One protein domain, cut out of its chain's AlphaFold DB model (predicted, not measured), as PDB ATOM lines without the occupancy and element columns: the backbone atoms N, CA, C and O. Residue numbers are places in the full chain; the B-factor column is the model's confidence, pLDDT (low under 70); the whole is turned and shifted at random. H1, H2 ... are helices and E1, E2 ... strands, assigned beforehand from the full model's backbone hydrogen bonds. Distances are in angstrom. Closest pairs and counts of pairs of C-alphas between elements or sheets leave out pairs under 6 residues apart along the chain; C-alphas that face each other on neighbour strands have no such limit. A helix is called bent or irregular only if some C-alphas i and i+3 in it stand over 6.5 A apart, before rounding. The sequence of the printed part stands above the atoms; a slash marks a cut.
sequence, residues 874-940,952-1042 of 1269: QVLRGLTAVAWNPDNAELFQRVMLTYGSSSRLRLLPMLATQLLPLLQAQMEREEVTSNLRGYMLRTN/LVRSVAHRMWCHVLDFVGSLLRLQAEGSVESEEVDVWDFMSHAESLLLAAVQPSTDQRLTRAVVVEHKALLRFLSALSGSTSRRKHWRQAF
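Overview. This is residues 874 to 940 and 952 to 1042 of the 1269 residues of an uncharacterized protein of Phytophthora fragariae (UniProt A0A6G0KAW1). What is the shape? H4 runs through the middle of a mostly helical body, with H1, H3 and H6 along it and H5 along H3. H2 crosses one end of H4, and a tiny two-strand sheet, E1 and E2, sits toward the other end. What is printed? There are 158 residues with seven named helices and two named strands, in the order H1 H2 H3 E1 E2 H4 H5 H6 H7. It is compact, radius of gyration of the C-alphas 16.6 A, and spans 51 by 33 by 28 A.

Along the chain. What comes first? H1, residues 874 to 884, begins at C-alpha 874 (196.057, -22.014, 24.139). H2, 886 to 897, is irregular, with C-alphas 887 and 890 7.8 A apart; H3, 907 to 930, is 31.8 A long. What follows? E1 is 935 to 938, E2 952 to 954 and H4 956 to 974, 27.1 A long. H5, 982 to 1000, 29.1 A long, is irregular, with C-alphas 993 and 996 7.1 A apart; H6 is 1012 to 1028, and H7, 1032 to 1041, ends at C-alpha 1041 (169.653, -30.671, 42.441).

Arrangement. What touches the hub, H4? Among them, H1 does at a shallow tilt of 21 degrees, closest C-alphas Thr 880 and Phe 967, 4.9 A; H6 does at 20 degrees, Gly 969 and Phe 1024, 4.2 A. Which helices form a bundle? H3, H4 and H5 form one, up and down, each running against the one before; H3 touches H5, closest C-alphas Ala 912 and Phe 990, 4.9 A. What shows in the backbone? Antiparallel E1 and E2 have N 936 and O 953 2.9 A apart, within hydrogen-bond range. Every O i to N i+4 pair is within range in H1, H4, H6 and H7, but 6 of 8 in H2, 17 of 20 in H3 and 11 of 15 in H5.

Size, cuts and confidence. Is there a cut? Residues 941 to 951 are not printed, and C-alphas 940 and 952 are 11.3 A apart. Where is confidence low? Under 70 are 53 residues, among them 885 to 907; H5 to H6 is a long link.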
ATOM      1  N   GLN A 874     194.811 -22.380  23.460       70.19
ATOM      2  CA  GLN A 874     196.057 -22.014  24.139       70.19
ATOM      3  C   GLN A 874     195.854 -20.865  25.135       70.19
ATOM      4  O   GLN A 874     196.347 -20.949  26.261       70.19
ATOM      5  N   VAL A 875     195.054 -19.852  24.787       65.81
ATOM      6  CA  VAL A 875     194.706 -18.767  25.721       65.81
ATOM      7  C   VAL A 875     193.936 -19.288  26.934       65.81
ATOM      8  O   VAL A 875     194.295 -18.954  28.066       65.81
ATOM      9  N   LEU A 876     192.935 -20.157  26.739       75.50
ATOM     10  CA  LEU A 876     192.201 -20.744  27.866       75.50
ATOM     11  C   LEU A 876     193.123 -21.578  28.768       75.50
ATOM     12  O   LEU A 876     193.013 -21.519  29.994       75.50
ATOM     13  N   ARG A 877     194.071 -22.318  28.182       77.31
ATOM     14  CA  ARG A 877     195.089 -23.058  28.939       77.31
ATOM     15  C   ARG A 877     195.963 -22.127  29.785       77.31
ATOM     16  O   ARG A 877     196.196 -22.435  30.954       77.31
ATOM     17  N   GLY A 878     196.415 -21.007  29.222       64.56
ATOM     18  CA  GLY A 878     197.176 -19.981  29.939       64.56
ATOM     19  C   GLY A 878     196.387 -19.404  31.115       64.56
ATOM     20  O   GLY A 878     196.860 -19.441  32.246       64.56
ATOM     21  N   LEU A 879     195.141 -18.976  30.882       70.38
ATOM     22  CA  LEU A 879     194.246 -18.461  31.929       70.38
ATOM     23  C   LEU A 879     193.993 -19.479  33.044       70.38
ATOM     24  O   LEU A 879     194.027 -19.131  34.224       70.38
ATOM     25  N   THR A 880     193.795 -20.744  32.674       73.00
ATOM     26  CA  THR A 880     193.647 -21.848  33.627       73.00
ATOM     27  C   THR A 880     194.897 -21.961  34.503       73.00
ATOM     28  O   THR A 880     194.782 -22.013  35.723       73.00
ATOM     29  N   ALA A 881     196.100 -21.914  33.925       69.12
ATOM     30  CA  ALA A 881     197.339 -21.972  34.701       69.12
ATOM     31  C   ALA A 881     197.471 -20.806  35.700       69.12
ATOM     32  O   ALA A 881     197.848 -21.033  36.851       69.12
ATOM     33  N   VAL A 882     197.103 -19.582  35.298       66.00
ATOM     34  CA  VAL A 882     197.126 -18.420  36.203       66.00
ATOM     35  C   VAL A 882     196.134 -18.596  37.359       66.00
ATOM     36  O   VAL A 882     196.501 -18.332  38.503       66.00
ATOM     37  N   ALA A 883     194.924 -19.094  37.082       68.69
ATOM     38  CA  ALA A 883     193.880 -19.316  38.088       68.69
ATOM     39  C   ALA A 883     194.191 -20.482  39.049       68.69
ATOM     40  O   ALA A 883     193.780 -20.484  40.213       68.69
ATOM     41  N   TRP A 884     194.936 -21.492  38.588       70.25
ATOM     42  CA  TRP A 884     195.360 -22.606  39.436       70.25
ATOM     43  C   TRP A 884     196.534 -22.256  40.366       70.25
ATOM     44  O   TRP A 884     196.706 -22.952  41.374       70.25
ATOM     45  N   ASN A 885     197.272 -21.169  40.110       67.38
ATOM     46  CA  ASN A 885     198.369 -20.711  40.964       67.38
ATOM     47  C   ASN A 885     197.840 -20.104  42.290       67.38
ATOM     48  O   ASN A 885     197.124 -19.101  42.249       67.38
ATOM     49  N   PRO A 886     198.181 -20.679  43.465       63.78
ATOM     50  CA  PRO A 886     197.696 -20.196  44.761       63.78
ATOM     51  C   PRO A 886     198.142 -18.765  45.089       63.78
ATOM     52  O   PRO A 886     197.407 -18.059  45.773       63.78
ATOM     53  N   ASP A 887     199.277 -18.306  44.556       58.19
ATOM     54  CA  ASP A 887     199.793 -16.949  44.792       58.19
ATOM     55  C   ASP A 887     198.898 -15.862  44.162       58.19
ATOM     56  O   ASP A 887     198.951 -14.696  44.548       58.19
ATOM     57  N   ASN A 888     198.038 -16.246  43.210       58.34
ATOM     58  CA  ASN A 888     197.120 -15.357  42.495       58.34
ATOM     59  C   ASN A 888     195.669 -15.450  43.004       58.34
ATOM     60  O   ASN A 888     194.773 -14.852  42.402       58.34
ATOM     61  N   ALA A 889     195.418 -16.205  44.080       61.69
ATOM     62  CA  ALA A 889     194.072 -16.542  44.540       61.69
ATOM     63  C   ALA A 889     193.231 -15.309  44.912       61.69
ATOM     64  O   ALA A 889     192.137 -15.137  44.377       61.69
ATOM     65  N   GLU A 890     193.764 -14.412  45.750       57.69
ATOM     66  CA  GLU A 890     193.068 -13.177  46.152       57.69
ATOM     67  C   GLU A 890     192.793 -12.243  44.963       57.69
ATOM     68  O   GLU A 890     191.796 -11.525  44.938       57.69
ATOM     69  N   LEU A 891     193.671 -12.260  43.957       55.56
ATOM     70  CA  LEU A 891     193.561 -11.419  42.770       55.56
ATOM     71  C   LEU A 891     192.454 -11.900  41.831       55.56
ATOM     72  O   LEU A 891     191.619 -11.102  41.406       55.56
ATOM     73  N   PHE A 892     192.418 -13.202  41.537       59.59
ATOM     74  CA  PHE A 892     191.339 -13.794  40.744       59.59
ATOM     75  C   PHE A 892     189.998 -13.696  41.468       59.59
ATOM     76  O   PHE A 892     188.984 -13.432  40.827       59.59
ATOM     77  N   GLN A 893     189.994 -13.840  42.794       61.06
ATOM     78  CA  GLN A 893     188.797 -13.644  43.600       61.06
ATOM     79  C   GLN A 893     188.297 -12.194  43.525       61.06
ATOM     80  O   GLN A 893     187.100 -11.973  43.367       61.06
ATOM     81  N   ARG A 894     189.187 -11.191  43.526       56.03
ATOM     82  CA  ARG A 894     188.755  -9.793  43.395       56.03
ATOM     83  C   ARG A 894     188.213  -9.436  42.004       56.03
ATOM     84  O   ARG A 894     187.187  -8.775  41.863       56.03
ATOM     85  N   VAL A 895     188.873  -9.919  40.960       54.53
ATOM     86  CA  VAL A 895     188.525  -9.585  39.572       54.53
ATOM     87  C   VAL A 895     187.288 -10.334  39.081       54.53
ATOM     88  O   VAL A 895     186.459  -9.763  38.376       54.53
ATOM     89  N   MET A 896     187.174 -11.619  39.426       56.84
ATOM     90  CA  MET A 896     186.152 -12.511  38.871       56.84
ATOM     91  C   MET A 896     184.964 -12.723  39.816       56.84
ATOM     92  O   MET A 896     183.925 -13.173  39.340       56.84
ATOM     93  N   LEU A 897     185.111 -12.436  41.122       58.06
ATOM     94  CA  LEU A 897     184.116 -12.776  42.152       58.06
ATOM     95  C   LEU A 897     183.654 -11.587  43.036       58.06
ATOM     96  O   LEU A 897     182.572 -11.677  43.613       58.06
ATOM     97  N   THR A 898     184.374 -10.451  43.168       50.62
ATOM     98  CA  THR A 898     183.838  -9.322  43.979       50.62
ATOM     99  C   THR A 898     182.807  -8.450  43.261       50.62
ATOM    100  O   THR A 898     183.014  -7.934  42.164       50.62
ATOM    101  N   TYR A 899     181.699  -8.232  43.972       44.66
ATOM    102  CA  TYR A 899     180.526  -7.456  43.586       44.66
ATOM    103  C   TYR A 899     180.765  -5.940  43.632       44.66
ATOM    104  O   TYR A 899     180.889  -5.347  44.702       44.66
ATOM    105  N   GLY A 900     180.704  -5.304  42.461       39.25
ATOM    106  CA  GLY A 900     180.619  -3.854  42.304       39.25
ATOM    107  C   GLY A 900     179.717  -3.477  41.129       39.25
ATOM    108  O   GLY A 900     180.179  -3.315  40.011       39.25
ATOM    109  N   SER A 901     178.415  -3.333  41.399       33.38
ATOM    110  CA  SER A 901     177.382  -2.694  40.559       33.38
ATOM    111  C   SER A 901     177.141  -3.217  39.123       33.38
ATOM    112  O   SER A 901     177.775  -2.820  38.156       33.38
ATOM    113  N   SER A 902     176.030  -3.951  38.987       34.53
ATOM    114  CA  SER A 902     175.151  -3.997  37.805       34.53
ATOM    115  C   SER A 902     175.619  -4.757  36.539       34.53
ATOM    116  O   SER A 902     175.937  -4.189  35.499       34.53
ATOM    117  N   SER A 903     175.384  -6.078  36.556       44.94
ATOM    118  CA  SER A 903     174.535  -6.778  35.561       44.94
ATOM    119  C   SER A 903     175.067  -7.432  34.266       44.94
ATOM    120  O   SER A 903     174.208  -7.923  33.538       44.94
ATOM    121  N   ARG A 904     176.365  -7.550  33.912       39.25
ATOM    122  CA  ARG A 904     176.682  -8.062  32.540       39.25
ATOM    123  C   ARG A 904     177.722  -9.153  32.284       39.25
ATOM    124  O   ARG A 904     177.809  -9.555  31.130       39.25
ATOM    125  N   LEU A 905     178.431  -9.720  33.262       48.25
ATOM    126  CA  LEU A 905     179.389 -10.804  32.966       48.25
ATOM    127  C   LEU A 905     179.279 -11.991  33.911       48.25
ATOM    128  O   LEU A 905     180.205 -12.325  34.641       48.25
ATOM    129  N   ARG A 906     178.138 -12.680  33.840       60.66
ATOM    130  CA  ARG A 906     178.042 -14.045  34.358       60.66
ATOM    131  C   ARG A 906     178.792 -14.978  33.400       60.66
ATOM    132  O   ARG A 906     178.229 -15.507  32.442       60.66
ATOM    133  N   LEU A 907     180.099 -15.106  33.616       67.12
ATOM    134  CA  LEU A 907     181.005 -15.905  32.784       67.12
ATOM    135  C   LEU A 907     180.590 -17.381  32.723       67.12
ATOM    136  O   LEU A 907     180.651 -17.986  31.657       67.12
ATOM    137  N   LEU A 908     180.111 -17.935  33.840       71.38
ATOM    138  CA  LEU A 908     179.584 -19.301  33.933       71.38
ATOM    139  C   LEU A 908     178.390 -19.524  32.977       71.38
ATOM    140  O   LEU A 908     178.508 -20.383  32.105       71.38
ATOM    141  N   PRO A 909     177.310 -18.716  33.025       73.62
ATOM    142  CA  PRO A 909     176.237 -18.730  32.031       73.62
ATOM    143  C   PRO A 909     176.686 -18.495  30.588       73.62
ATOM    144  O   PRO A 909     176.146 -19.119  29.680       73.62
ATOM    145  N   MET A 910     177.674 -17.628  30.326       73.94
ATOM    146  CA  MET A 910     178.199 -17.437  28.963       73.94
ATOM    147  C   MET A 910     178.874 -18.714  28.441       73.94
ATOM    148  O   MET A 910     178.608 -19.138  27.315       73.94
ATOM    149  N   LEU A 911     179.715 -19.354  29.260       78.12
ATOM    150  CA  LEU A 911     180.334 -20.639  28.928       78.12
ATOM    151  C   LEU A 911     179.264 -21.729  28.746       78.12
ATOM    152  O   LEU A 911     179.343 -22.484  27.778       78.12
ATOM    153  N   ALA A 912     178.253 -21.752  29.623       80.25
ATOM    154  CA  ALA A 912     177.123 -22.685  29.607       80.25
ATOM    155  C   ALA A 912     176.260 -22.577  28.347       80.25
ATOM    156  O   ALA A 912     175.983 -23.577  27.693       80.25
ATOM    157  N   THR A 913     175.869 -21.359  27.975       79.75
ATOM    158  CA  THR A 913     174.892 -21.119  26.903       79.75
ATOM    159  C   THR A 913     175.528 -20.936  25.528       79.75
ATOM    160  O   THR A 913     174.886 -21.235  24.524       79.75
ATOM    161  N   GLN A 914     176.772 -20.443  25.445       79.44
ATOM    162  CA  GLN A 914     177.399 -20.098  24.164       79.44
ATOM    163  C   GLN A 914     178.525 -21.047  23.753       79.44
ATOM    164  O   GLN A 914     178.601 -21.394  22.579       79.44
ATOM    165  N   LEU A 915     179.408 -21.461  24.669       83.12
ATOM    166  CA  LEU A 915     180.577 -22.284  24.319       83.12
ATOM    167  C   LEU A 915     180.263 -23.784  24.342       83.12
ATOM    168  O   LEU A 915     180.570 -24.493  23.387       83.12
ATOM    169  N   LEU A 916     179.644 -24.259  25.424       86.19
ATOM    170  CA  LEU A 916     179.318 -25.669  25.664       86.19
ATOM    171  C   LEU A 916     178.529 -26.319  24.507       86.19
ATOM    172  O   LEU A 916     178.970 -27.368  24.031       86.19
ATOM    173  N   PRO A 917     177.465 -25.696  23.956       86.56
ATOM    174  CA  PRO A 917     176.736 -26.264  22.818       86.56
ATOM    175  C   PRO A 917     177.585 -26.375  21.544       86.56
ATOM    176  O   PRO A 917     177.443 -27.331  20.782       86.56
ATOM    177  N   LEU A 918     178.497 -25.420  21.311       83.38
ATOM    178  CA  LEU A 918     179.404 -25.444  20.157       83.38
ATOM    179  C   LEU A 918     180.432 -26.573  20.282       83.38
ATOM    180  O   LEU A 918     180.694 -27.275  19.302       83.38
ATOM    181  N   LEU A 919     180.986 -26.760  21.485       85.44
ATOM    182  CA  LEU A 919     181.908 -27.855  21.785       85.44
ATOM    183  C   LEU A 919     181.217 -29.207  21.633       85.44
ATOM    184  O   LEU A 919     181.756 -30.074  20.950       85.44
ATOM    185  N   GLN A 920     180.012 -29.357  22.189       86.44
ATOM    186  CA  GLN A 920     179.228 -30.584  22.079       86.44
ATOM    187  C   GLN A 920     178.955 -30.941  20.612       86.44
ATOM    188  O   GLN A 920     179.325 -32.026  20.170       86.44
ATOM    189  N   ALA A 921     178.421 -30.007  19.821       84.81
ATOM    190  CA  ALA A 921     178.111 -30.251  18.412       84.81
ATOM    191  C   ALA A 921     179.356 -30.533  17.549       84.81
ATOM    192  O   ALA A 921     179.273 -31.212  16.521       84.81
ATOM    193  N   GLN A 922     180.524 -29.983  17.897       85.19
ATOM    194  CA  GLN A 922     181.775 -30.309  17.207       85.19
ATOM    195  C   GLN A 922     182.311 -31.682  17.628       85.19
ATOM    196  O   GLN A 922     182.682 -32.465  16.758       85.19
ATOM    197  N   MET A 923     182.301 -31.997  18.925       84.62
ATOM    198  CA  MET A 923     182.761 -33.285  19.448       84.62
ATOM    199  C   MET A 923     181.902 -34.450  18.954       84.62
ATOM    200  O   MET A 923     182.463 -35.455  18.538       84.62
ATOM    201  N   GLU A 924     180.575 -34.303  18.913       84.19
ATOM    202  CA  GLU A 924     179.664 -35.326  18.378       84.19
ATOM    203  C   GLU A 924     179.934 -35.600  16.892       84.19
ATOM    204  O   GLU A 924     180.033 -36.752  16.475       84.19
ATOM    205  N   ARG A 925     180.137 -34.548  16.083       81.75
ATOM    206  CA  ARG A 925     180.511 -34.701  14.665       81.75
ATOM    207  C   ARG A 925     181.858 -35.398  14.504       81.75
ATOM    208  O   ARG A 925     181.988 -36.286  13.667       81.75
ATOM    209  N   GLU A 926     182.859 -34.998  15.283       82.50
ATOM    210  CA  GLU A 926     184.195 -35.592  15.223       82.50
ATOM    211  C   GLU A 926     184.181 -37.058  15.680       82.50
ATOM    212  O   GLU A 926     184.783 -37.897  15.012       82.50
ATOM    213  N   GLU A 927     183.437 -37.394  16.735       79.69
ATOM    214  CA  GLU A 927     183.300 -38.756  17.265       79.69
ATOM    215  C   GLU A 927     182.594 -39.694  16.277       79.69
ATOM    216  O   GLU A 927     183.065 -40.810  16.063       79.69
ATOM    217  N   VAL A 928     181.549 -39.219  15.585       81.94
ATOM    218  CA  VAL A 928     180.894 -39.968  14.495       81.94
ATOM    219  C   VAL A 928     181.869 -40.264  13.349       81.94
ATOM    220  O   VAL A 928     181.774 -41.310  12.710       81.94
ATOM    221  N   THR A 929     182.829 -39.372  13.080       76.38
ATOM    222  CA  THR A 929     183.814 -39.573  12.000       76.38
ATOM    223  C   THR A 929     185.024 -40.416  12.402       76.38
ATOM    224  O   THR A 929     185.587 -41.115  11.558       76.38
ATOM    225  N   SER A 930     185.465 -40.341  13.660       74.38
ATOM    226  CA  SER A 930     186.702 -40.974  14.134       74.38
ATOM    227  C   SER A 930     186.479 -42.291  14.881       74.38
ATOM    228  O   SER A 930     187.440 -43.036  15.076       74.38
ATOM    229  N   ASN A 931     185.244 -42.577  15.313       73.50
ATOM    230  CA  ASN A 931     184.878 -43.655  16.241       73.50
ATOM    231  C   ASN A 931     185.621 -43.604  17.595       73.50
ATOM    232  O   ASN A 931     185.579 -44.569  18.361       73.50
ATOM    233  N   LEU A 932     186.339 -42.514  17.893       74.19
ATOM    234  CA  LEU A 932     187.155 -42.349  19.093       74.19
ATOM    235  C   LEU A 932     186.905 -40.977  19.723       74.19
ATOM    236  O   LEU A 932     187.275 -39.940  19.168       74.19
ATOM    237  N   ARG A 933     186.369 -40.978  20.946       79.19
ATOM    238  CA  ARG A 933     186.169 -39.758  21.732       79.19
ATOM    239  C   ARG A 933     187.479 -38.977  21.888       79.19
ATOM    240  O   ARG A 933     188.502 -39.513  22.322       79.19
ATOM    241  N   GLY A 934     187.434 -37.695  21.536       78.06
ATOM    242  CA  GLY A 934     188.568 -36.773  21.630       78.06
ATOM    243  C   GLY A 934     189.564 -36.823  20.466       78.06
ATOM    244  O   GLY A 934     190.603 -36.155  20.524       78.06
ATOM    245  N   TYR A 935     189.247 -37.558  19.399       81.06
ATOM    246  CA  TYR A 935     190.040 -37.610  18.173       81.06
ATOM    247  C   TYR A 935     189.208 -37.234  16.952       81.06
ATOM    248  O   TYR A 935     188.006 -37.474  16.899       81.06
ATOM    249  N   MET A 936     189.883 -36.676  15.952       81.56
ATOM    250  CA  MET A 936     189.315 -36.345  14.651       81.56
ATOM    251  C   MET A 936     190.120 -37.013  13.533       81.56
ATOM    252  O   MET A 936     191.336 -37.203  13.652       81.56
ATOM    253  N   LEU A 937     189.443 -37.358  12.441       77.06
ATOM    254  CA  LEU A 937     190.071 -37.938  11.259       77.06
ATOM    255  C   LEU A 937     190.587 -36.815  10.351       77.06
ATOM    256  O   LEU A 937     189.806 -35.986   9.886       77.06
ATOM    257  N   ARG A 938     191.894 -36.765  10.081       68.75
ATOM    258  CA  ARG A 938     192.449 -35.782   9.146       68.75
ATOM    259  C   ARG A 938     192.370 -36.328   7.722       68.75
ATOM    260  O   ARG A 938     193.168 -37.179   7.336       68.75
ATOM    261  N   THR A 939     191.437 -35.815   6.928       60.00
ATOM    262  CA  THR A 939     191.442 -35.995   5.472       60.00
ATOM    263  C   THR A 939     192.432 -35.001   4.874       60.00
ATOM    264  O   THR A 939     192.196 -33.791   4.907       60.00
ATOM    265  N   ASN A 940     193.575 -35.476   4.378       51.62
ATOM    266  CA  ASN A 940     194.445 -34.629   3.571       51.62
ATOM    267  C   ASN A 940     193.688 -34.306   2.279       51.62
ATOM    268  O   ASN A 940     193.427 -35.197   1.480       51.62
ATOM    269  N   LEU A 952     194.835 -39.952  12.654       72.38
ATOM    270  CA  LEU A 952     194.011 -39.509  13.784       72.38
ATOM    271  C   LEU A 952     194.738 -38.386  14.536       72.38
ATOM    272  O   LEU A 952     195.860 -38.573  15.006       72.38
ATOM    273  N   VAL A 953     194.096 -37.226  14.684       78.50
ATOM    274  CA  VAL A 953     194.640 -36.060  15.406       78.50
ATOM    275  C   VAL A 953     193.786 -35.773  16.640       78.50
ATOM    276  O   VAL A 953     192.580 -36.004  16.636       78.50
ATOM    277  N   ARG A 954     194.404 -35.277  17.722       80.94
ATOM    278  CA  ARG A 954     193.682 -34.889  18.943       80.94
ATOM    279  C   ARG A 954     192.765 -33.697  18.662       80.94
ATOM    280  O   ARG A 954     193.238 -32.646  18.230       80.94
ATOM    281  N   SER A 955     191.482 -33.853  18.970       83.81
ATOM    282  CA  SER A 955     190.464 -32.816  18.794       83.81
ATOM    283  C   SER A 955     190.810 -31.546  19.585       83.81
ATOM    284  O   SER A 955     191.250 -31.605  20.740       83.81
ATOM    285  N   VAL A 956     190.633 -30.381  18.955       84.50
ATOM    286  CA  VAL A 956     190.766 -29.074  19.620       84.50
ATOM    287  C   VAL A 956     189.554 -28.818  20.521       84.50
ATOM    288  O   VAL A 956     189.729 -28.343  21.638       84.50
ATOM    289  N   ALA A 957     188.347 -29.204  20.086       85.25
ATOM    290  CA  ALA A 957     187.119 -29.073  20.873       85.25
ATOM    291  C   ALA A 957     187.182 -29.895  22.167       85.25
ATOM    292  O   ALA A 957     186.888 -29.379  23.242       85.25
ATOM    293  N   HIS A 958     187.682 -31.132  22.091       86.81
ATOM    294  CA  HIS A 958     187.891 -31.973  23.273       86.81
ATOM    295  C   HIS A 958     188.930 -31.392  24.242       86.81
ATOM    296  O   HIS A 958     188.714 -31.372  25.451       86.81
ATOM    297  N   ARG A 959     190.045 -30.848  23.728       87.44
ATOM    298  CA  ARG A 959     191.037 -30.159  24.571       87.44
ATOM    299  C   ARG A 959     190.465 -28.912  25.236       87.44
ATOM    300  O   ARG A 959     190.710 -28.699  26.421       87.44
ATOM    301  N   MET A 960     189.700 -28.119  24.491       85.56
ATOM    302  CA  MET A 960     189.009 -26.948  25.018       85.56
ATOM    303  C   MET A 960     188.043 -27.352  26.136       85.56
ATOM    304  O   MET A 960     188.064 -26.736  27.194       85.56
ATOM    305  N   TRP A 961     187.276 -28.432  25.957       90.00
ATOM    306  CA  TRP A 961     186.389 -28.981  26.985       90.00
ATOM    307  C   TRP A 961     187.133 -29.346  28.280       90.00
ATOM    308  O   TRP A 961     186.746 -28.894  29.357       90.00
ATOM    309  N   CYS A 962     188.255 -30.070  28.184       87.56
ATOM    310  CA  CYS A 962     189.109 -30.355  29.343       87.56
ATOM    311  C   CYS A 962     189.568 -29.074  30.063       87.56
ATOM    312  O   CYS A 962     189.539 -29.011  31.291       87.56
ATOM    313  N   HIS A 963     189.973 -28.044  29.313       84.12
ATOM    314  CA  HIS A 963     190.411 -26.770  29.887       84.12
ATOM    315  C   HIS A 963     189.263 -25.959  30.501       84.12
ATOM    316  O   HIS A 963     189.475 -25.317  31.523       84.12
ATOM    317  N   VAL A 964     188.047 -26.019  29.945       87.38
ATOM    318  CA  VAL A 964     186.854 -25.399  30.547       87.38
ATOM    319  C   VAL A 964     186.546 -26.037  31.903       87.38
ATOM    320  O   VAL A 964     186.315 -25.312  32.867       87.38
ATOM    321  N   LEU A 965     186.604 -27.371  32.009       86.00
ATOM    322  CA  LEU A 965     186.408 -28.081  33.280       86.00
ATOM    323  C   LEU A 965     187.445 -27.676  34.335       86.00
ATOM    324  O   LEU A 965     187.081 -27.357  35.469       86.00
ATOM    325  N   ASP A 966     188.726 -27.641  33.960       83.44
ATOM    326  CA  ASP A 966     189.796 -27.206  34.861       83.44
ATOM    327  C   ASP A 966     189.638 -25.723  35.250       83.44
ATOM    328  O   ASP A 966     189.824 -25.369  36.416       83.44
ATOM    329  N   PHE A 967     189.266 -24.847  34.312       82.69
ATOM    330  CA  PHE A 967     189.050 -23.423  34.569       82.69
ATOM    331  C   PHE A 967     187.889 -23.192  35.542       82.69
ATOM    332  O   PHE A 967     188.065 -22.528  36.563       82.69
ATOM    333  N   VAL A 968     186.724 -23.795  35.295       82.88
ATOM    334  CA  VAL A 968     185.572 -23.677  36.200       82.88
ATOM    335  C   VAL A 968     185.884 -24.289  37.568       82.88
ATOM    336  O   VAL A 968     185.561 -23.697  38.598       82.88
ATOM    337  N   GLY A 969     186.589 -25.424  37.606       79.75
ATOM    338  CA  GLY A 969     187.067 -26.019  38.854       79.75
ATOM    339  C   GLY A 969     187.955 -25.066  39.667       79.75
ATOM    340  O   GLY A 969     187.839 -25.008  40.891       79.75
ATOM    341  N   SER A 970     188.798 -24.266  39.006       76.75
ATOM    342  CA  SER A 970     189.624 -23.261  39.686       76.75
ATOM    343  C   SER A 970     188.793 -22.141  40.320       76.75
ATOM    344  O   SER A 970     189.044 -21.794  41.473       76.75
ATOM    345  N   LEU A 971     187.754 -21.650  39.633       75.25
ATOM    346  CA  LEU A 971     186.842 -20.626  40.160       75.25
ATOM    347  C   LEU A 971     186.111 -21.132  41.412       75.25
ATOM    348  O   LEU A 971     186.103 -20.461  42.443       75.25
ATOM    349  N   LEU A 972     185.600 -22.368  41.365       75.12
ATOM    350  CA  LEU A 972     184.910 -23.011  42.491       75.12
ATOM    351  C   LEU A 972     185.799 -23.194  43.727       75.12
ATOM    352  O   LEU A 972     185.302 -23.193  44.859       75.12
ATOM    353  N   ARG A 973     187.105 -23.395  43.528       74.69
ATOM    354  CA  ARG A 973     188.081 -23.506  44.618       74.69
ATOM    355  C   ARG A 973     188.320 -22.153  45.290       74.69
ATOM    356  O   ARG A 973     188.433 -22.109  46.509       74.69
ATOM    357  N   LEU A 974     188.375 -21.077  44.507       70.81
ATOM    358  CA  LEU A 974     188.614 -19.713  44.990       70.81
ATOM    359  C   LEU A 974     187.405 -19.115  45.735       70.81
ATOM    360  O   LEU A 974     187.577 -18.223  46.555       70.81
ATOM    361  N   GLN A 975     186.199 -19.643  45.514       67.38
ATOM    362  CA  GLN A 975     184.961 -19.234  46.202       67.38
ATOM    363  C   GLN A 975     184.796 -19.798  47.629       67.38
ATOM    364  O   GLN A 975     183.812 -19.498  48.298       67.38
ATOM    365  N   ALA A 976     185.696 -20.663  48.108       54.72
ATOM    366  CA  ALA A 976     185.418 -21.522  49.265       54.72
ATOM    367  C   ALA A 976     185.372 -20.818  50.643       54.72
ATOM    368  O   ALA A 976     185.001 -21.468  51.619       54.72
ATOM    369  N   GLU A 977     185.675 -19.520  50.737       51.94
ATOM    370  CA  GLU A 977     185.693 -18.772  52.001       51.94
ATOM    371  C   GLU A 977     184.932 -17.437  51.869       51.94
ATOM    372  O   GLU A 977     185.506 -16.393  51.572       51.94
ATOM    373  N   GLY A 978     183.610 -17.468  52.095       50.78
ATOM    374  CA  GLY A 978     182.838 -16.290  52.523       50.78
ATOM    375  C   GLY A 978     181.930 -15.557  51.517       50.78
ATOM    376  O   GLY A 978     181.383 -14.528  51.913       50.78
ATOM    377  N   SER A 979     181.718 -16.020  50.275       43.41
ATOM    378  CA  SER A 979     180.825 -15.335  49.311       43.41
ATOM    379  C   SER A 979     179.393 -15.906  49.241       43.41
ATOM    380  O   SER A 979     179.121 -17.055  49.576       43.41
ATOM    381  N   VAL A 980     178.469 -15.018  48.869       50.41
ATOM    382  CA  VAL A 980     177.002 -15.033  49.025       50.41
ATOM    383  C   VAL A 980     176.282 -16.095  48.168       50.41
ATOM    384  O   VAL A 980     176.695 -16.384  47.049       50.41
ATOM    385  N   GLU A 981     175.124 -16.575  48.651       50.97
ATOM    386  CA  GLU A 981     174.187 -17.549  48.037       50.97
ATOM    387  C   GLU A 981     173.848 -17.335  46.538       50.97
ATOM    388  O   GLU A 981     173.394 -18.261  45.869       50.97
ATOM    389  N   SER A 982     174.074 -16.142  45.970       49.06
ATOM    390  CA  SER A 982     173.745 -15.824  44.569       49.06
ATOM    391  C   SER A 982     174.675 -16.473  43.532       49.06
ATOM    392  O   SER A 982     174.263 -16.602  42.380       49.06
ATOM    393  N   GLU A 983     175.907 -16.857  43.890       52.06
ATOM    394  CA  GLU A 983     176.855 -17.501  42.958       52.06
ATOM    395  C   GLU A 983     176.636 -19.015  42.831       52.06
ATOM    396  O   GLU A 983     177.012 -19.605  41.820       52.06
ATOM    397  N   GLU A 984     175.976 -19.651  43.809       58.50
ATOM    398  CA  GLU A 984     175.649 -21.079  43.725       58.50
ATOM    399  C   GLU A 984     174.697 -21.355  42.542       58.50
ATOM    400  O   GLU A 984     174.866 -22.358  41.856       58.50
ATOM    401  N   VAL A 985     173.777 -20.437  42.214       60.34
ATOM    402  CA  VAL A 985     172.802 -20.590  41.110       60.34
ATOM    403  C   VAL A 985     173.476 -20.744  39.737       60.34
ATOM    404  O   VAL A 985     173.088 -21.613  38.958       60.34
ATOM    405  N   ASP A 986     174.508 -19.948  39.447       70.69
ATOM    406  CA  ASP A 986     175.196 -19.950  38.146       70.69
ATOM    407  C   ASP A 986     176.040 -21.226  37.930       70.69
ATOM    408  O   ASP A 986     176.228 -21.681  36.800       70.69
ATOM    409  N   VAL A 987     176.534 -21.840  39.014       74.44
ATOM    410  CA  VAL A 987     177.261 -23.121  38.976       74.44
ATOM    411  C   VAL A 987     176.319 -24.267  38.619       74.44
ATOM    412  O   VAL A 987     176.681 -25.140  37.829       74.44
ATOM    413  N   TRP A 988     175.106 -24.269  39.176       79.56
ATOM    414  CA  TRP A 988     174.105 -25.295  38.876       79.56
ATOM    415  C   TRP A 988     173.525 -25.144  37.466       79.56
ATOM    416  O   TRP A 988     173.265 -26.153  36.811       79.56
ATOM    417  N   ASP A 989     173.413 -23.913  36.958       78.00
ATOM    418  CA  ASP A 989     173.061 -23.652  35.558       78.00
ATOM    419  C   ASP A 989     174.131 -24.203  34.597       78.00
ATOM    420  O   ASP A 989     173.819 -24.966  33.679       78.00
ATOM    421  N   PHE A 990     175.415 -23.939  34.871       83.38
ATOM    422  CA  PHE A 990     176.522 -24.558  34.133       83.38
ATOM    423  C   PHE A 990     176.481 -26.093  34.202       83.38
ATOM    424  O   PHE A 990     176.648 -26.754  33.178       83.38
ATOM    425  N   MET A 991     176.215 -26.669  35.381       81.00
ATOM    426  CA  MET A 991     176.088 -28.122  35.558       81.00
ATOM    427  C   MET A 991     174.966 -28.727  34.712       81.00
ATOM    428  O   MET A 991     175.169 -29.800  34.150       81.00
ATOM    429  N   SER A 992     173.823 -28.047  34.583       81.56
ATOM    430  CA  SER A 992     172.707 -28.523  33.756       81.56
ATOM    431  C   SER A 992     173.068 -28.595  32.265       81.56
ATOM    432  O   SER A 992     172.736 -29.565  31.590       81.56
ATOM    433  N   HIS A 993     173.830 -27.618  31.760       82.25
ATOM    434  CA  HIS A 993     174.302 -27.594  30.371       82.25
ATOM    435  C   HIS A 993     175.466 -28.566  30.124       82.25
ATOM    436  O   HIS A 993     175.618 -29.095  29.026       82.25
ATOM    437  N   ALA A 994     176.299 -28.804  31.139       84.12
ATOM    438  CA  ALA A 994     177.437 -29.716  31.075       84.12
ATOM    439  C   ALA A 994     177.052 -31.196  31.259       84.12
ATOM    440  O   ALA A 994     177.858 -32.074  30.948       84.12
ATOM    441  N   GLU A 995     175.850 -31.489  31.766       81.19
ATOM    442  CA  GLU A 995     175.401 -32.833  32.146       81.19
ATOM    443  C   GLU A 995     175.577 -33.870  31.027       81.19
ATOM    444  O   GLU A 995     176.145 -34.935  31.266       81.19
ATOM    445  N   SER A 996     175.178 -33.545  29.794       79.75
ATOM    446  CA  SER A 996     175.310 -34.435  28.632       79.75
ATOM    447  C   SER A 996     176.767 -34.837  28.372       79.75
ATOM    448  O   SER A 996     177.075 -36.019  28.206       79.75
ATOM    449  N   LEU A 997     177.682 -33.866  28.385       80.38
ATOM    450  CA  LEU A 997     179.109 -34.070  28.138       80.38
ATOM    451  C   LEU A 997     179.788 -34.823  29.283       80.38
ATOM    452  O   LEU A 997     180.601 -35.715  29.021       80.38
ATOM    453  N   LEU A 998     179.429 -34.495  30.530       79.50
ATOM    454  CA  LEU A 998     179.913 -35.160  31.740       79.50
ATOM    455  C   LEU A 998     179.477 -36.629  31.773       79.50
ATOM    456  O   LEU A 998     180.304 -37.503  32.017       79.50
ATOM    457  N   LEU A 999     178.206 -36.913  31.476       75.62
ATOM    458  CA  LEU A 999     177.695 -38.281  31.387       75.62
ATOM    459  C   LEU A 999     178.328 -39.035  30.221       75.62
ATOM    460  O   LEU A 999     178.710 -40.189  30.387       75.62
ATOM    461  N   ALA A1000     178.523 -38.396  29.068       74.19
ATOM    462  CA  ALA A1000     179.159 -39.039  27.922       74.19
ATOM    463  C   ALA A1000     180.639 -39.399  28.187       74.19
ATOM    464  O   ALA A1000     181.125 -40.397  27.662       74.19
ATOM    465  N   ALA A1001     181.352 -38.644  29.037       71.69
ATOM    466  CA  ALA A1001     182.725 -38.973  29.459       71.69
ATOM    467  C   ALA A1001     182.790 -40.217  30.364       71.69
ATOM    468  O   ALA A1001     183.859 -40.790  30.596       71.69
ATOM    469  N   VAL A1002     181.640 -40.588  30.921       66.25
ATOM    470  CA  VAL A1002     181.489 -41.481  32.065       66.25
ATOM    471  C   VAL A1002     180.660 -42.726  31.714       66.25
ATOM    472  O   VAL A1002     180.755 -43.742  32.402       66.25
ATOM    473  N   GLN A1003     179.882 -42.694  30.631       63.50
ATOM    474  CA  GLN A1003     179.070 -43.817  30.176       63.50
ATOM    475  C   GLN A1003     179.948 -45.021  29.799       63.50
ATOM    476  O   GLN A1003     180.761 -44.945  28.877       63.50
ATOM    477  N   PRO A1004     179.761 -46.176  30.460       52.06
ATOM    478  CA  PRO A1004     180.461 -47.399  30.121       52.06
ATOM    479  C   PRO A1004     179.742 -48.082  28.952       52.06
ATOM    480  O   PRO A1004     179.113 -49.122  29.126       52.06
ATOM    481  N   SER A1005     179.817 -47.525  27.742       49.91
ATOM    482  CA  SER A1005     179.578 -48.358  26.561       49.91
ATOM    483  C   SER A1005     180.717 -49.373  26.497       49.91
ATOM    484  O   SER A1005     181.889 -48.991  26.534       49.91
ATOM    485  N   THR A1006     180.367 -50.652  26.452       36.72
ATOM    486  CA  THR A1006     181.184 -51.853  26.697       36.72
ATOM    487  C   THR A1006     182.479 -52.018  25.881       36.72
ATOM    488  O   THR A1006     183.189 -52.989  26.111       36.72
ATOM    489  N   ASP A1007     182.849 -51.064  25.019       40.97
ATOM    490  CA  ASP A1007     184.009 -51.134  24.116       40.97
ATOM    491  C   ASP A1007     184.888 -49.861  24.050       40.97
ATOM    492  O   ASP A1007     185.784 -49.773  23.206       40.97
ATOM    493  N   GLN A1008     184.707 -48.858  24.924       52.25
ATOM    494  CA  GLN A1008     185.571 -47.665  24.883       52.25
ATOM    495  C   GLN A1008     187.010 -47.985  25.332       52.25
ATOM    496  O   GLN A1008     187.307 -48.150  26.518       52.25
ATOM    497  N   ARG A1009     187.929 -48.047  24.359       58.91
ATOM    498  CA  ARG A1009     189.379 -48.125  24.591       58.91
ATOM    499  C   ARG A1009     189.832 -46.904  25.396       58.91
ATOM    500  O   ARG A1009     189.517 -45.770  25.040       58.91
ATOM    501  N   LEU A1010     190.607 -47.128  26.457       64.56
ATOM    502  CA  LEU A1010     191.141 -46.065  27.310       64.56
ATOM    503  C   LEU A1010     192.236 -45.294  26.552       64.56
ATOM    504  O   LEU A1010     193.406 -45.670  26.558       64.56
ATOM    505  N   THR A1011     191.847 -44.242  25.830       72.00
ATOM    506  CA  THR A1011     192.778 -43.387  25.083       72.00
ATOM    507  C   THR A1011     193.361 -42.290  25.973       72.00
ATOM    508  O   THR A1011     192.789 -41.913  26.995       72.00
ATOM    509  N   ARG A1012     194.492 -41.704  25.561       73.31
ATOM    510  CA  ARG A1012     195.103 -40.568  26.274       73.31
ATOM    511  C   ARG A1012     194.159 -39.364  26.389       73.31
ATOM    512  O   ARG A1012     194.211 -38.657  27.390       73.31
ATOM    513  N   ALA A1013     193.310 -39.123  25.387       75.44
ATOM    514  CA  ALA A1013     192.313 -38.053  25.439       75.44
ATOM    515  C   ALA A1013     191.307 -38.291  26.578       75.44
ATOM    516  O   ALA A1013     191.107 -37.405  27.404       75.44
ATOM    517  N   VAL A1014     190.778 -39.511  26.678       78.00
ATOM    518  CA  VAL A1014     189.828 -39.917  27.723       78.00
ATOM    519  C   VAL A1014     190.451 -39.831  29.124       78.00
ATOM    520  O   VAL A1014     189.828 -39.293  30.030       78.00
ATOM    521  N   VAL A1015     191.717 -40.236  29.296       77.75
ATOM    522  CA  VAL A1015     192.443 -40.095  30.581       77.75
ATOM    523  C   VAL A1015     192.565 -38.629  31.016       77.75
ATOM    524  O   VAL A1015     192.328 -38.304  32.178       77.75
ATOM    525  N   VAL A1016     192.895 -37.720  30.092       79.81
ATOM    526  CA  VAL A1016     192.991 -36.281  30.403       79.81
ATOM    527  C   VAL A1016     191.617 -35.690  30.745       79.81
ATOM    528  O   VAL A1016     191.520 -34.855  31.643       79.81
ATOM    529  N   GLU A1017     190.553 -36.149  30.084       84.06
ATOM    530  CA  GLU A1017     189.177 -35.764  30.411       84.06
ATOM    531  C   GLU A1017     188.760 -36.259  31.801       84.06
ATOM    532  O   GLU A1017     188.241 -35.476  32.594       84.06
ATOM    533  N   HIS A1018     189.071 -37.511  32.150       81.38
ATOM    534  CA  HIS A1018     188.820 -38.065  33.486       81.38
ATOM    535  C   HIS A1018     189.577 -37.315  34.582       81.38
ATOM    536  O   HIS A1018     189.032 -37.086  35.660       81.38
ATOM    537  N   LYS A1019     190.804 -36.871  34.311       83.56
ATOM    538  CA  LYS A1019     191.565 -36.037  35.246       83.56
ATOM    539  C   LYS A1019     190.922 -34.669  35.469       83.56
ATOM    540  O   LYS A1019     190.743 -34.274  36.621       83.56
ATOM    541  N   ALA A1020     190.578 -33.957  34.392       84.00
ATOM    542  CA  ALA A1020     189.922 -32.650  34.477       84.00
ATOM    543  C   ALA A1020     188.567 -32.757  35.199       84.00
ATOM    544  O   ALA A1020     188.265 -31.960  36.089       84.00
ATOM    545  N   LEU A1021     187.805 -33.818  34.907       85.75
ATOM    546  CA  LEU A1021     186.571 -34.164  35.607       85.75
ATOM    547  C   LEU A1021     186.804 -34.336  37.113       85.75
ATOM    548  O   LEU A1021     186.135 -33.692  37.914       85.75
ATOM    549  N   LEU A1022     187.773 -35.155  37.530       82.75
ATOM    550  CA  LEU A1022     188.051 -35.384  38.954       82.75
ATOM    551  C   LEU A1022     188.504 -34.110  39.685       82.75
ATOM    552  O   LEU A1022     188.128 -33.905  40.842       82.75
ATOM    553  N   ARG A1023     189.272 -33.230  39.029       83.62
ATOM    554  CA  ARG A1023     189.643 -31.919  39.595       83.62
ATOM    555  C   ARG A1023     188.431 -31.018  39.783       83.62
ATOM    556  O   ARG A1023     188.264 -30.457  40.866       83.62
ATOM    557  N   PHE A1024     187.580 -30.929  38.766       85.69
ATOM    558  CA  PHE A1024     186.325 -30.192  38.827       85.69
ATOM    559  C   PHE A1024     185.423 -30.712  39.959       85.69
ATOM    560  O   PHE A1024     184.987 -29.933  40.806       85.69
ATOM    561  N   LEU A1025     185.229 -32.032  40.065       82.69
ATOM    562  CA  LEU A1025     184.421 -32.651  41.125       82.69
ATOM    563  C   LEU A1025     185.020 -32.443  42.526       82.69
ATOM    564  O   LEU A1025     184.287 -32.241  43.497       82.69
ATOM    565  N   SER A1026     186.349 -32.441  42.658       82.06
ATOM    566  CA  SER A1026     187.034 -32.129  43.922       82.06
ATOM    567  C   SER A1026     186.844 -30.674  44.358       82.06
ATOM    568  O   SER A1026     186.753 -30.410  45.563       82.06
ATOM    569  N   ALA A1027     186.752 -29.745  43.402       78.06
ATOM    570  CA  ALA A1027     186.446 -28.341  43.662       78.06
ATOM    571  C   ALA A1027     184.958 -28.124  43.988       78.06
ATOM    572  O   ALA A1027     184.641 -27.452  44.971       78.06
ATOM    573  N   LEU A1028     184.049 -28.758  43.237       78.38
ATOM    574  CA  LEU A1028     182.600 -28.724  43.479       78.38
ATOM    575  C   LEU A1028     182.240 -29.279  44.866       78.38
ATOM    576  O   LEU A1028     181.398 -28.731  45.573       78.38
ATOM    577  N   SER A1029     182.932 -30.338  45.291       74.88
ATOM    578  CA  SER A1029     182.768 -30.965  46.607       74.88
ATOM    579  C   SER A1029     183.535 -30.266  47.738       74.88
ATOM    580  O   SER A1029     183.664 -30.839  48.821       74.88
ATOM    581  N   GLY A1030     184.050 -29.051  47.518       72.12
ATOM    582  CA  GLY A1030     184.882 -28.323  48.480       72.12
ATOM    583  C   GLY A1030     184.184 -27.984  49.804       72.12
ATOM    584  O   GLY A1030     184.788 -28.169  50.857       72.12
ATOM    585  N   SER A1031     182.914 -27.556  49.776       72.94
ATOM    586  CA  SER A1031     182.135 -27.189  50.975       72.94
ATOM    587  C   SER A1031     180.998 -28.175  51.277       72.94
ATOM    588  O   SER A1031     180.473 -28.848  50.388       72.94
ATOM    589  N   THR A1032     180.587 -28.261  52.546       69.12
ATOM    590  CA  THR A1032     179.440 -29.081  52.985       69.12
ATOM    591  C   THR A1032     178.115 -28.605  52.378       69.12
ATOM    592  O   THR A1032     177.310 -29.446  51.973       69.12
ATOM    593  N   SER A1033     177.911 -27.288  52.236       70.69
ATOM    594  CA  SER A1033     176.718 -26.681  51.618       70.69
ATOM    595  C   SER A1033     176.540 -27.100  50.155       70.69
ATOM    596  O   SER A1033     175.499 -27.653  49.797       70.69
ATOM    597  N   ARG A1034     177.588 -26.955  49.331       74.00
ATOM    598  CA  ARG A1034     177.573 -27.327  47.908       74.00
ATOM    599  C   ARG A1034     177.363 -28.819  47.708       74.00
ATOM    600  O   ARG A1034     176.611 -29.210  46.823       74.00
ATOM    601  N   ARG A1035     177.954 -29.668  48.560       72.75
ATOM    602  CA  ARG A1035     177.694 -31.119  48.534       72.75
ATOM    603  C   ARG A1035     176.223 -31.441  48.806       72.75
ATOM    604  O   ARG A1035     175.661 -32.294  48.125       72.75
ATOM    605  N   LYS A1036     175.595 -30.764  49.772       70.81
ATOM    606  CA  LYS A1036     174.167 -30.942  50.077       70.81
ATOM    607  C   LYS A1036     173.284 -30.477  48.916       70.81
ATOM    608  O   LYS A1036     172.381 -31.211  48.530       70.81
ATOM    609  N   HIS A1037     173.582 -29.318  48.332       73.44
ATOM    610  CA  HIS A1037     172.829 -28.788  47.195       73.44
ATOM    611  C   HIS A1037     172.985 -29.662  45.942       73.44
ATOM    612  O   HIS A1037     171.996 -29.974  45.289       73.44
ATOM    613  N   TRP A1038     174.192 -30.159  45.653       76.25
ATOM    614  CA  TRP A1038     174.433 -31.063  44.525       76.25
ATOM    615  C   TRP A1038     173.575 -32.332  44.599       76.25
ATOM    616  O   TRP A1038     172.964 -32.727  43.608       76.25
ATOM    617  N   ARG A1039     173.481 -32.938  45.793       72.31
ATOM    618  CA  ARG A1039     172.637 -34.119  46.051       72.31
ATOM    619  C   ARG A1039     171.152 -33.847  45.832       72.31
ATOM    620  O   ARG A1039     170.429 -34.760  45.457       72.31
ATOM    621  N   GLN A1040     170.702 -32.624  46.099       70.88
ATOM    622  CA  GLN A1040     169.304 -32.225  45.941       70.88
ATOM    623  C   GLN A1040     168.972 -31.864  44.489       70.88
ATOM    624  O   GLN A1040     167.914 -32.247  44.002       70.88
ATOM    625  N   ALA A1041     169.872 -31.158  43.800       68.56
ATOM    626  CA  ALA A1041     169.653 -30.671  42.441       68.56
ATOM    627  C   ALA A1041     169.888 -31.749  41.367       68.56
ATOM    628  O   ALA A1041     169.143 -31.809  40.393       68.56
ATOM    629  N   PHE A1042     170.887 -32.625  41.544       71.88
ATOM    630  CA  PHE A1042     171.277 -33.631  40.546       71.88
ATOM    631  C   PHE A1042     171.568 -35.010  41.177       71.88
ATOM    632  O   PHE A1042     172.695 -35.511  41.080       71.88
TER     633      PHE A1042